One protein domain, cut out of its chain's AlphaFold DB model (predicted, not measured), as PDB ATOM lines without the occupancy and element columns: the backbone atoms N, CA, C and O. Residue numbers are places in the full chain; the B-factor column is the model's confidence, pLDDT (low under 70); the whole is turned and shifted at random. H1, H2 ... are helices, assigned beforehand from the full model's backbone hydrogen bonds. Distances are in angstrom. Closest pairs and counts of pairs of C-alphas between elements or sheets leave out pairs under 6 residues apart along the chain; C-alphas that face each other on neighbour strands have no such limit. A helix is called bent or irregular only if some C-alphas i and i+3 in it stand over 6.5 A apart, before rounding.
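AT A GLANCE: This is residues 2 to 88 of the 88 residues of an uncharacterized protein of viral metagenome (UniProt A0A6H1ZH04). One long helix, H1, sticks out with residues 2 to 30 as an arm from a small, compact head, in which the short helices H2 and H3 and the first part of H4 gather near the arm's last residues. Residues 80 to 88, most of them in H4, stick out from the head as a second, shorter arm. The printed part has 87 residues with four named helices, in the order H1, H2, H3, H4, and no named strand; the class is all helix. The whole is extended, with a radius of gyration of the C-alphas of 22.1 A, and spans 77 by 33 by 20 A.

IN THESE COORDINATES: H1, residues 2 to 34, begins with C-alpha 2 at (60.058, 54.366, 2.362) and is 47.5 A long from first to last C-alpha. It is neither bent nor irregular, but only just: C-alphas 27 and 30 are 6.1 A apart. H2 holds residues 38 to 42. H3, residues 51 to 60, is 14.5 A long. H4, residues 65 to 86, is 32.1 A long and ends with C-alpha 86 at (34.840, 32.811, 69.422).

HOW THE PARTS SIT: H1 is close to H2 but not clearly touching; their closest C-alphas, of Asp 34 and Leu 41, are 6.1 A apart. H1 is apart from H3 and H4. H2 is close to H3 but not clearly touching, with the closest C-alphas, of Pro 38 and Leu 57, 7.1 A apart. H2 stands likewise to H4, where the closest C-alphas are those of Pro 38 and Leu 68, at 7.2 A. H3 and H4 form a helical hairpin. They only just touch, with 3 pairs of C-alphas within 8 A, the closest those of Ala 58 and Met 65 at 6.9 A, and H4 does so with residues 65 to 68 alone. They run opposite ways at a tilt of 36 degrees, only just steep. Every O i to N i+4 pair is within hydrogen-bond range in H2, H3 and H4, and 27 of 29 in H1.

THE WHOLE: The C-alphas of Asn 2 and Ile 88, the two farthest apart, are 78.8 A apart. Without the stretches that stand free, 49 residues span 26 by 18 by 18 A. The printed part has no cut, and no link is long. The model's pLDDT is under 70 at residues 2, 25, 27 to 35 and 84 to 88.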
ATOM      1  N   ASN A   2      59.508  55.582   1.721       64.62
ATOM      2  CA  ASN A   2      60.058  54.366   2.362       64.62
ATOM      3  C   ASN A   2      60.077  54.362   3.906       64.62
ATOM      4  O   ASN A   2      59.941  53.301   4.510       64.62
ATOM      5  N   GLY A   3      60.198  55.522   4.560       70.62
ATOM      6  CA  GLY A   3      60.234  55.594   6.030       70.62
ATOM      7  C   GLY A   3      58.911  55.209   6.700       70.62
ATOM      8  O   GLY A   3      58.910  54.560   7.739       70.62
ATOM      9  N   LEU A   4      57.782  55.529   6.062       75.81
ATOM     10  CA  LEU A   4      56.445  55.297   6.616       75.81
ATOM     11  C   LEU A   4      56.036  53.814   6.546       75.81
ATOM     12  O   LEU A   4      55.360  53.307   7.434       75.81
ATOM     13  N   LEU A   5      56.490  53.104   5.507       79.00
ATOM     14  CA  LEU A   5      56.329  51.652   5.384       79.00
ATOM     15  C   LEU A   5      57.228  50.898   6.368       79.00
ATOM     16  O   LEU A   5      56.793  49.919   6.968       79.00
ATOM     17  N   ARG A   6      58.455  51.392   6.577       80.69
ATOM     18  CA  ARG A   6      59.383  50.840   7.568       80.69
ATOM     19  C   ARG A   6      58.845  50.994   8.990       80.69
ATOM     20  O   ARG A   6      58.881  50.024   9.737       80.69
ATOM     21  N   GLN A   7      58.299  52.161   9.332       85.62
ATOM     22  CA  GLN A   7      57.702  52.393  10.648       85.62
ATOM     23  C   GLN A   7      56.525  51.444  10.902       85.62
ATOM     24  O   GLN A   7      56.534  50.721  11.888       85.62
ATOM     25  N   LYS A   8      55.593  51.319   9.948       85.50
ATOM     26  CA  LYS A   8      54.462  50.379  10.062       85.50
ATOM     27  C   LYS A   8      54.892  48.917  10.224       85.50
ATOM     28  O   LYS A   8      54.198  48.144  10.877       85.50
ATOM     29  N   ALA A   9      55.998  48.514   9.600       83.31
ATOM     30  CA  ALA A   9      56.538  47.166   9.758       83.31
ATOM     31  C   ALA A   9      57.147  46.951  11.154       83.31
ATOM     32  O   ALA A   9      56.962  45.883  11.734       83.31
ATOM     33  N   ILE A  10      57.827  47.968  11.696       85.75
ATOM     34  CA  ILE A  10      58.360  47.959  13.064       85.75
ATOM     35  C   ILE A  10      57.210  47.893  14.073       85.75
ATOM     36  O   ILE A  10      57.226  47.017  14.932       85.75
ATOM     37  N   ASP A  11      56.183  48.729  13.920       90.12
ATOM     38  CA  ASP A  11      55.039  48.772  14.837       90.12
ATOM     39  C   ASP A  11      54.319  47.413  14.896       90.12
ATOM     40  O   ASP A  11      54.070  46.881  15.976       90.12
ATOM     41  N   ARG A  12      54.087  46.776  13.738       84.69
ATOM     42  CA  ARG A  12      53.506  45.421  13.669       84.69
ATOM     43  C   ARG A  12      54.382  44.356  14.322       84.69
ATOM     44  O   ARG A  12      53.867  43.389  14.878       84.69
ATOM     45  N   TRP A  13      55.703  44.481  14.204       90.81
ATOM     46  CA  TRP A  13      56.622  43.547  14.845       90.81
ATOM     47  C   TRP A  13      56.580  43.703  16.367       90.81
ATOM     48  O   TRP A  13      56.481  42.695  17.064       90.81
ATOM     49  N   VAL A  14      56.557  44.942  16.868       87.56
ATOM     50  CA  VAL A  14      56.411  45.248  18.299       87.56
ATOM     51  C   VAL A  14      55.083  44.719  18.840       87.56
ATOM     52  O   VAL A  14      55.095  43.996  19.831       87.56
ATOM     53  N   GLU A  15      53.958  44.966  18.161       91.94
ATOM     54  CA  GLU A  15      52.651  44.400  18.546       91.94
ATOM     55  C   GLU A  15      52.686  42.873  18.641       91.94
ATOM     56  O   GLU A  15      52.117  42.277  19.559       91.94
ATOM     57  N   LYS A  16      53.370  42.218  17.697       88.81
ATOM     58  CA  LYS A  16      53.509  40.764  17.707       88.81
ATOM     59  C   LYS A  16      54.347  40.288  18.896       88.81
ATOM     60  O   LYS A  16      53.996  39.278  19.496       88.81
ATOM     61  N   GLN A  17      55.430  40.992  19.232       87.31
ATOM     62  CA  GLN A  17      56.259  40.658  20.394       87.31
ATOM     63  C   GLN A  17      55.498  40.845  21.707       87.31
ATOM     64  O   GLN A  17      55.543  39.944  22.537       87.31
ATOM     65  N   ILE A  18      54.749  41.941  21.862       89.12
ATOM     66  CA  ILE A  18      53.913  42.182  23.052       89.12
ATOM     67  C   ILE A  18      52.942  41.017  23.251       89.12
ATOM     68  O   ILE A  18      52.947  40.393  24.304       89.12
ATOM     69  N   ARG A  19      52.220  40.619  22.196       88.06
ATOM     70  CA  ARG A  19      51.285  39.488  22.275       88.06
ATOM     71  C   ARG A  19      51.963  38.168  22.654       88.06
ATOM     72  O   ARG A  19      51.364  37.356  23.350       88.06
ATOM     73  N   TYR A  20      53.182  37.915  22.175       86.12
ATOM     74  CA  TYR A  20      53.922  36.712  22.569       86.12
ATOM     75  C   TYR A  20      54.326  36.738  24.040       86.12
ATOM     76  O   TYR A  20      54.242  35.702  24.695       86.12
ATOM     77  N   VAL A  21      54.748  37.898  24.545       83.50
ATOM     78  CA  VAL A  21      55.067  38.076  25.962       83.50
ATOM     79  C   VAL A  21      53.815  37.884  26.807       83.50
ATOM     80  O   VAL A  21      53.877  37.115  27.754       83.50
ATOM     81  N   ASP A  22      52.679  38.468  26.426       80.19
ATOM     82  CA  ASP A  22      51.417  38.303  27.160       80.19
ATOM     83  C   ASP A  22      51.014  36.824  27.266       80.19
ATOM     84  O   ASP A  22      50.753  36.329  28.358       80.19
ATOM     85  N   ILE A  23      51.064  36.083  26.150       80.19
ATOM     86  CA  ILE A  23      50.769  34.639  26.132       80.19
ATOM     87  C   ILE A  23      51.763  33.854  26.997       80.19
ATOM     88  O   ILE A  23      51.398  32.859  27.620       80.19
ATOM     89  N   TRP A  24      53.035  34.252  27.009       78.50
ATOM     90  CA  TRP A  24      54.047  33.597  27.833       78.50
ATOM     91  C   TRP A  24      53.831  33.879  29.325       78.50
ATOM     92  O   TRP A  24      53.926  32.958  30.130       78.50
ATOM     93  N   VAL A  25      53.483  35.114  29.690       69.69
ATOM     94  CA  VAL A  25      53.152  35.508  31.067       69.69
ATOM     95  C   VAL A  25      51.929  34.732  31.559       69.69
ATOM     96  O   VAL A  25      52.008  34.089  32.602       69.69
ATOM     97  N   GLU A  26      50.846  34.704  30.780       71.19
ATOM     98  CA  GLU A  26      49.611  33.982  31.125       71.19
ATOM     99  C   GLU A  26      49.843  32.470  31.280       71.19
ATOM    100  O   GLU A  26      49.202  31.806  32.087       71.19
ATOM    101  N   ARG A  27      50.780  31.888  30.522       67.56
ATOM    102  CA  ARG A  27      51.055  30.446  30.605       67.56
ATOM    103  C   ARG A  27      52.047  30.073  31.689       67.56
ATOM    104  O   ARG A  27      51.846  29.064  32.353       67.56
ATOM    105  N   GLU A  28      53.124  30.830  31.845       69.25
ATOM    106  CA  GLU A  28      54.236  30.434  32.711       69.25
ATOM    107  C   GLU A  28      54.176  31.155  34.056       69.25
ATOM    108  O   GLU A  28      54.289  30.519  35.099       69.25
ATOM    109  N   VAL A  29      53.950  32.471  34.059       62.75
ATOM    110  CA  VAL A  29      53.943  33.259  35.299       62.75
ATOM    111  C   VAL A  29      52.685  32.980  36.108       62.75
ATOM    112  O   VAL A  29      52.806  32.718  37.300       62.75
ATOM    113  N   ASP A  30      51.502  32.961  35.488       60.19
ATOM    114  CA  ASP A  30      50.266  32.657  36.221       60.19
ATOM    115  C   ASP A  30      50.268  31.222  36.763       60.19
ATOM    116  O   ASP A  30      49.883  31.002  37.909       60.19
ATOM    117  N   THR A  31      50.811  30.257  36.014       60.19
ATOM    118  CA  THR A  31      50.987  28.879  36.505       60.19
ATOM    119  C   THR A  31      51.955  28.819  37.690       60.19
ATOM    120  O   THR A  31      51.686  28.128  38.671       60.19
ATOM    121  N   ILE A  32      53.069  29.559  37.648       60.38
ATOM    122  CA  ILE A  32      54.011  29.639  38.775       60.38
ATOM    123  C   ILE A  32      53.363  30.329  39.980       60.38
ATOM    124  O   ILE A  32      53.554  29.884  41.110       60.38
ATOM    125  N   LEU A  33      52.579  31.387  39.776       60.47
ATOM    126  CA  LEU A  33      51.835  32.052  40.847       60.47
ATOM    127  C   LEU A  33      50.792  31.113  41.470       60.47
ATOM    128  O   LEU A  33      50.615  31.119  42.691       60.47
ATOM    129  N   ASP A  34      50.172  30.255  40.664       63.69
ATOM    130  CA  ASP A  34      49.225  29.239  41.128       63.69
ATOM    131  C   ASP A  34      49.927  28.151  41.939       63.69
ATOM    132  O   ASP A  34      49.422  27.755  42.988       63.69
ATOM    133  N   LEU A  35      51.153  27.775  41.562       67.88
ATOM    134  CA  LEU A  35      52.019  26.913  42.369       67.88
ATOM    135  C   LEU A  35      52.394  27.510  43.732       67.88
ATOM    136  O   LEU A  35      52.868  26.777  44.586       67.88
ATOM    137  N   HIS A  36      52.142  28.786  44.016       75.75
ATOM    138  CA  HIS A  36      52.314  29.340  45.368       75.75
ATOM    139  C   HIS A  36      50.999  29.406  46.161       75.75
ATOM    140  O   HIS A  36      50.996  29.819  47.324       75.75
ATOM    141  N   ASN A  37      49.876  28.993  45.563       86.62
ATOM    142  CA  ASN A  37      48.558  29.018  46.184       86.62
ATOM    143  C   ASN A  37      47.823  27.667  46.040       86.62
ATOM    144  O   ASN A  37      47.023  27.481  45.116       86.62
ATOM    145  N   PRO A  38      48.007  26.754  47.010       90.44
ATOM    146  CA  PRO A  38      47.341  25.453  47.037       90.44
ATOM    147  C   PRO A  38      45.805  25.484  46.916       90.44
ATOM    148  O   PRO A  38      45.219  24.593  46.303       90.44
ATOM    149  N   GLU A  39      45.129  26.503  47.465       90.81
ATOM    150  CA  GLU A  39      43.661  26.633  47.372       90.81
ATOM    151  C   GLU A  39      43.210  26.932  45.940       90.81
ATOM    152  O   GLU A  39      42.170  26.441  45.498       90.81
ATOM    153  N   LYS A  40      44.007  27.712  45.196       87.94
ATOM    154  CA  LYS A  40      43.735  28.013  43.789       87.94
ATOM    155  C   LYS A  40      43.979  26.787  42.907       87.94
ATOM    156  O   LYS A  40      43.147  26.511  42.049       87.94
ATOM    157  N   LEU A  41      45.035  26.014  43.178       87.50
ATOM    158  CA  LEU A  41      45.310  24.752  42.473       87.50
ATOM    159  C   LEU A  41      44.192  23.722  42.639       87.50
ATOM    160  O   LEU A  41      43.810  23.063  41.676       87.50
ATOM    161  N   LEU A  42      43.663  23.579  43.856       89.12
ATOM    162  CA  LEU A  42      42.575  22.641  44.130       89.12
ATOM    163  C   LEU A  42      41.184  23.207  43.808       89.12
ATOM    164  O   LEU A  42      40.210  22.455  43.809       89.12
ATOM    165  N   GLY A  43      41.068  24.520  43.584       89.44
ATOM    166  CA  GLY A  43      39.788  25.203  43.395       89.44
ATOM    167  C   GLY A  43      38.875  25.162  44.626       89.44
ATOM    168  O   GLY A  43      37.659  25.286  44.486       89.44
ATOM    169  N   LYS A  44      39.434  24.967  45.826       92.06
ATOM    170  CA  LYS A  44      38.686  24.868  47.089       92.06
ATOM    171  C   LYS A  44      39.444  25.467  48.258       92.06
ATOM    172  O   LYS A  44      40.676  25.515  48.267       92.06
ATOM    173  N   LYS A  45      38.680  25.884  49.262       91.75
ATOM    174  CA  LYS A  45      39.216  26.457  50.491       91.75
ATOM    175  C   LYS A  45      39.867  25.390  51.366       91.75
ATOM    176  O   LYS A  45      39.478  24.226  51.309       91.75
ATOM    177  N   PHE A  46      40.840  25.807  52.169       91.75
ATOM    178  CA  PHE A  46      41.613  24.951  53.066       91.75
ATOM    179  C   PHE A  46      40.737  24.169  54.053       91.75
ATOM    180  O   PHE A  46      41.032  23.020  54.360       91.75
ATOM    181  N   GLU A  47      39.630  24.762  54.500       90.88
ATOM    182  CA  GLU A  47      38.667  24.132  55.411       90.88
ATOM    183  C   GLU A  47      38.030  22.860  54.824       90.88
ATOM    184  O   GLU A  47      37.670  21.953  55.568       90.88
ATOM    185  N   ASP A  48      37.923  22.783  53.495       94.44
ATOM    186  CA  ASP A  48      37.256  21.696  52.771       94.44
ATOM    187  C   ASP A  48      38.246  20.635  52.253       94.44
ATOM    188  O   ASP A  48      37.896  19.774  51.437       94.44
ATOM    189  N   TRP A  49      39.517  20.718  52.652       94.19
ATOM    190  CA  TRP A  49      40.541  19.795  52.177       94.19
ATOM    191  C   TRP A  49      40.392  18.410  52.804       94.19
ATOM    192  O   TRP A  49      40.225  18.237  54.009       94.19
ATOM    193  N   THR A  50      40.521  17.393  51.960       95.56
ATOM    194  CA  THR A  50      40.519  15.984  52.347       95.56
ATOM    195  C   THR A  50      41.948  15.428  52.371       95.56
ATOM    196  O   THR A  50      42.858  15.999  51.761       95.56
ATOM    197  N   PRO A  51      42.175  14.256  52.993       95.25
ATOM    198  CA  PRO A  51      43.473  13.586  52.923       95.25
ATOM    199  C   PRO A  51      43.945  13.297  51.490       95.25
ATOM    200  O   PRO A  51      45.144  13.306  51.226       95.25
ATOM    201  N   TYR A  52      43.016  13.065  50.556       94.75
ATOM    202  CA  TYR A  52      43.346  12.841  49.149       94.75
ATOM    203  C   TYR A  52      43.904  14.106  48.482       94.75
ATOM    204  O   TYR A  52      44.859  14.038  47.712       94.75
ATOM    205  N   ASP A  53      43.379  15.273  48.839       94.81
ATOM    206  CA  ASP A  53      43.864  16.552  48.310       94.81
ATOM    207  C   ASP A  53      45.272  16.863  48.784       94.81
ATOM    208  O   ASP A  53      46.105  17.328  48.010       94.81
ATOM    209  N   MET A  54      45.559  16.529  50.041       93.75
ATOM    210  CA  MET A  54      46.904  16.626  50.592       93.75
ATOM    211  C   MET A  54      47.886  15.703  49.868       93.75
ATOM    212  O   MET A  54      49.029  16.093  49.648       93.75
ATOM    213  N   GLN A  55      47.455  14.507  49.451       93.81
ATOM    214  CA  GLN A  55      48.290  13.611  48.642       93.81
ATOM    215  C   GLN A  55      48.553  14.179  47.245       93.81
ATOM    216  O   GLN A  55      49.690  14.129  46.779       93.81
ATOM    217  N   LEU A  56      47.534  14.746  46.592       92.31
ATOM    218  CA  LEU A  56      47.691  15.406  45.294       92.31
ATOM    219  C   LEU A  56      48.627  16.613  45.385       92.31
ATOM    220  O   LEU A  56      49.559  16.729  44.594       92.31
ATOM    221  N   LEU A  57      48.430  17.482  46.378       92.56
ATOM    222  CA  LEU A  57      49.311  18.621  46.615       92.56
ATOM    223  C   LEU A  57      50.739  18.163  46.920       92.56
ATOM    224  O   LEU A  57      51.670  18.693  46.335       92.56
ATOM    225  N   ALA A  58      50.943  17.132  47.740       91.81
ATOM    226  CA  ALA A  58      52.287  16.612  48.000       91.81
ATOM    227  C   ALA A  58      52.992  16.106  46.724       91.81
ATOM    228  O   ALA A  58      54.213  16.202  46.617       91.81
ATOM    229  N   GLN A  59      52.242  15.596  45.738       90.56
ATOM    230  CA  GLN A  59      52.797  15.237  44.430       90.56
ATOM    231  C   GLN A  59      53.144  16.470  43.590       90.56
ATOM    232  O   GLN A  59      54.210  16.508  42.985       90.56
ATOM    233  N   VAL A  60      52.278  17.487  43.568       89.31
ATOM    234  CA  VAL A  60      52.515  18.742  42.829       89.31
ATOM    235  C   VAL A  60      53.706  19.513  43.409       89.31
ATOM    236  O   VAL A  60      54.541  20.024  42.667       89.31
ATOM    237  N   TYR A  61      53.821  19.542  44.734       89.81
ATOM    238  CA  TYR A  61      54.870  20.232  45.482       89.81
ATOM    239  C   TYR A  61      56.077  19.340  45.784       89.81
ATOM    240  O   TYR A  61      56.906  19.699  46.614       89.81
ATOM    241  N   SER A  62      56.243  18.195  45.114       86.44
ATOM    242  CA  SER A  62      57.325  17.252  45.443       86.44
ATOM    243  C   SER A  62      58.730  17.865  45.346       86.44
ATOM    244  O   SER A  62      59.657  17.377  45.986       86.44
ATOM    245  N   GLY A  63      58.897  18.915  44.533       84.75
ATOM    246  CA  GLY A  63      60.140  19.683  44.400       84.75
ATOM    247  C   GLY A  63      60.266  20.897  45.332       84.75
ATOM    248  O   GLY A  63      61.345  21.475  45.399       84.75
ATOM    249  N   ASP A  64      59.195  21.277  46.032       85.94
ATOM    250  CA  ASP A  64      59.132  22.426  46.946       85.94
ATOM    251  C   ASP A  64      58.076  22.197  48.047       85.94
ATOM    252  O   ASP A  64      57.047  22.869  48.149       85.94
ATOM    253  N   MET A  65      58.319  21.183  48.878       88.69
ATOM    254  CA  MET A  65      57.412  20.838  49.975       88.69
ATOM    255  C   MET A  65      57.348  21.926  51.054       88.69
ATOM    256  O   MET A  65      56.361  21.996  51.789       88.69
ATOM    257  N   ASP A  66      58.364  22.785  51.149       89.19
ATOM    258  CA  ASP A  66      58.417  23.865  52.133       89.19
ATOM    259  C   ASP A  66      57.325  24.905  51.876       89.19
ATOM    260  O   ASP A  66      56.659  25.337  52.820       89.19
ATOM    261  N   THR A  67      57.063  25.258  50.614       87.56
ATOM    262  CA  THR A  67      55.950  26.151  50.260       87.56
ATOM    263  C   THR A  67      54.602  25.582  50.708       87.56
ATOM    264  O   THR A  67      53.818  26.290  51.351       87.56
ATOM    265  N   LEU A  68      54.349  24.292  50.459       90.69
ATOM    266  CA  LEU A  68      53.114  23.627  50.887       90.69
ATOM    267  C   LEU A  68      52.994  23.571  52.418       90.69
ATOM    268  O   LEU A  68      51.962  23.951  52.976       90.69
ATOM    269  N   ASN A  69      54.052  23.148  53.112       90.81
ATOM    270  CA  ASN A  69      54.058  23.023  54.571       90.81
ATOM    271  C   ASN A  69      53.851  24.376  55.264       90.81
ATOM    272  O   ASN A  69      53.055  24.479  56.199       90.81
ATOM    273  N   ASN A  70      54.515  25.430  54.778       90.38
ATOM    274  CA  ASN A  70      54.362  26.784  55.307       90.38
ATOM    275  C   ASN A  70      52.938  27.316  55.107       90.38
ATOM    276  O   ASN A  70      52.385  27.960  56.003       90.38
ATOM    277  N   PHE A  71      52.327  27.033  53.951       91.31
ATOM    278  CA  PHE A  71      50.937  27.395  53.692       91.31
ATOM    279  C   PHE A  71      49.988  26.722  54.690       91.31
ATOM    280  O   PHE A  71      49.187  27.407  55.334       91.31
ATOM    281  N   VAL A  72      50.114  25.400  54.854       91.44
ATOM    282  CA  VAL A  72      49.286  24.600  55.771       91.44
ATOM    283  C   VAL A  72      49.443  25.096  57.205       91.44
ATOM    284  O   VAL A  72      48.448  25.429  57.844       91.44
ATOM    285  N   ALA A  73      50.680  25.247  57.688       89.69
ATOM    286  CA  ALA A  73      50.952  25.716  59.045       89.69
ATOM    287  C   ALA A  73      50.310  27.086  59.315       89.69
ATOM    288  O   ALA A  73      49.641  27.284  60.331       89.69
ATOM    289  N   LYS A  74      50.443  28.026  58.371       89.81
ATOM    290  CA  LYS A  74      49.843  29.360  58.483       89.81
ATOM    291  C   LYS A  74      48.315  29.312  58.541       89.81
ATOM    292  O   LYS A  74      47.718  30.105  59.268       89.81
ATOM    293  N   LYS A  75      47.673  28.429  57.772       90.50
ATOM    294  CA  LYS A  75      46.211  28.268  57.780       90.50
ATOM    295  C   LYS A  75      45.718  27.611  59.065       90.50
ATOM    296  O   LYS A  75      44.798  28.143  59.677       90.50
ATOM    297  N   SER A  76      46.377  26.549  59.525       87.75
ATOM    298  CA  SER A  76      46.052  25.888  60.794       87.75
ATOM    299  C   SER A  76      46.159  26.839  61.988       87.75
ATOM    300  O   SER A  76      45.254  26.879  62.812       87.75
ATOM    301  N   ILE A  77      47.208  27.668  62.055       87.06
ATOM    302  CA  ILE A  77      47.357  28.677  63.120       87.06
ATOM    303  C   ILE A  77      46.208  29.689  63.099       87.06
ATOM    304  O   ILE A  77      45.641  30.001  64.140       87.06
ATOM    305  N   LYS A  78      45.821  30.178  61.914       84.50
ATOM    306  CA  LYS A  78      44.684  31.099  61.787       84.50
ATOM    307  C   LYS A  78      43.364  30.474  62.238       84.50
ATOM    308  O   LYS A  78      42.573  31.167  62.861       84.50
ATOM    309  N   GLN A  79      43.133  29.201  61.920       82.62
ATOM    310  CA  GLN A  79      41.934  28.488  62.363       82.62
ATOM    311  C   GLN A  79      41.907  28.320  63.883       82.62
ATOM    312  O   GLN A  79      40.867  28.550  64.485       82.62
ATOM    313  N   MET A  80      43.043  27.985  64.505       76.69
ATOM    314  CA  MET A  80      43.132  27.890  65.967       76.69
ATOM    315  C   MET A  80      42.821  29.229  66.643       76.69
ATOM    316  O   MET A  80      41.986  29.264  67.536       76.69
ATOM    317  N   HIS A  81      43.403  30.336  66.172       74.19
ATOM    318  CA  HIS A  81      43.111  31.656  66.741       74.19
ATOM    319  C   HIS A  81      41.661  32.103  66.539       74.19
ATOM    320  O   HIS A  81      41.088  32.707  67.436       74.19
ATOM    321  N   ALA A  82      41.047  31.794  65.393       74.69
ATOM    322  CA  ALA A  82      39.636  32.108  65.172       74.69
ATOM    323  C   ALA A  82      38.717  31.362  66.157       74.69
ATOM    324  O   ALA A  82      37.737  31.926  66.624       74.69
ATOM    325  N   LEU A  83      39.059  30.118  66.506       71.69
ATOM    326  CA  LEU A  83      38.327  29.346  67.514       71.69
ATOM    327  C   LEU A  83      38.537  29.901  68.933       71.69
ATOM    328  O   LEU A  83      37.594  29.929  69.710       71.69
ATOM    329  N   GLU A  84      39.748  30.367  69.259       68.88
ATOM    330  CA  GLU A  84      40.053  30.998  70.554       68.88
ATOM    331  C   GLU A  84      39.314  32.335  70.754       68.88
ATOM    332  O   GLU A  84      38.944  32.665  71.878       68.88
ATOM    333  N   GLU A  85      39.098  33.110  69.687       60.56
ATOM    334  CA  GLU A  85      38.369  34.386  69.740       60.56
ATOM    335  C   GLU A  85      36.845  34.204  69.872       60.56
ATOM    336  O   GLU A  85      36.202  35.030  70.515       60.56
ATOM    337  N   ASP A  86      36.276  33.126  69.322       58.88
ATOM    338  CA  ASP A  86      34.840  32.811  69.422       58.88
ATOM    339  C   ASP A  86      34.435  32.232  70.801       58.88
ATOM    340  O   ASP A  86      33.247  32.175  71.129       58.88
ATOM    341  N   GLU A  87      35.401  31.799  71.622       54.19
ATOM    342  CA  GLU A  87      35.176  31.280  72.983       54.19
ATOM    343  C   GLU A  87      35.163  32.371  74.086       54.19
ATOM    344  O   GLU A  87      34.949  32.042  75.259       54.19
ATOM    345  N   ILE A  88      35.356  33.655  73.735       50.78
ATOM    346  CA  ILE A  88      35.376  34.826  74.651       50.78
ATOM    347  C   ILE A  88      34.095  35.659  74.526       50.78
ATOM    348  O   ILE A  88      33.538  36.028  75.589       50.78
TER     349      ILE A  88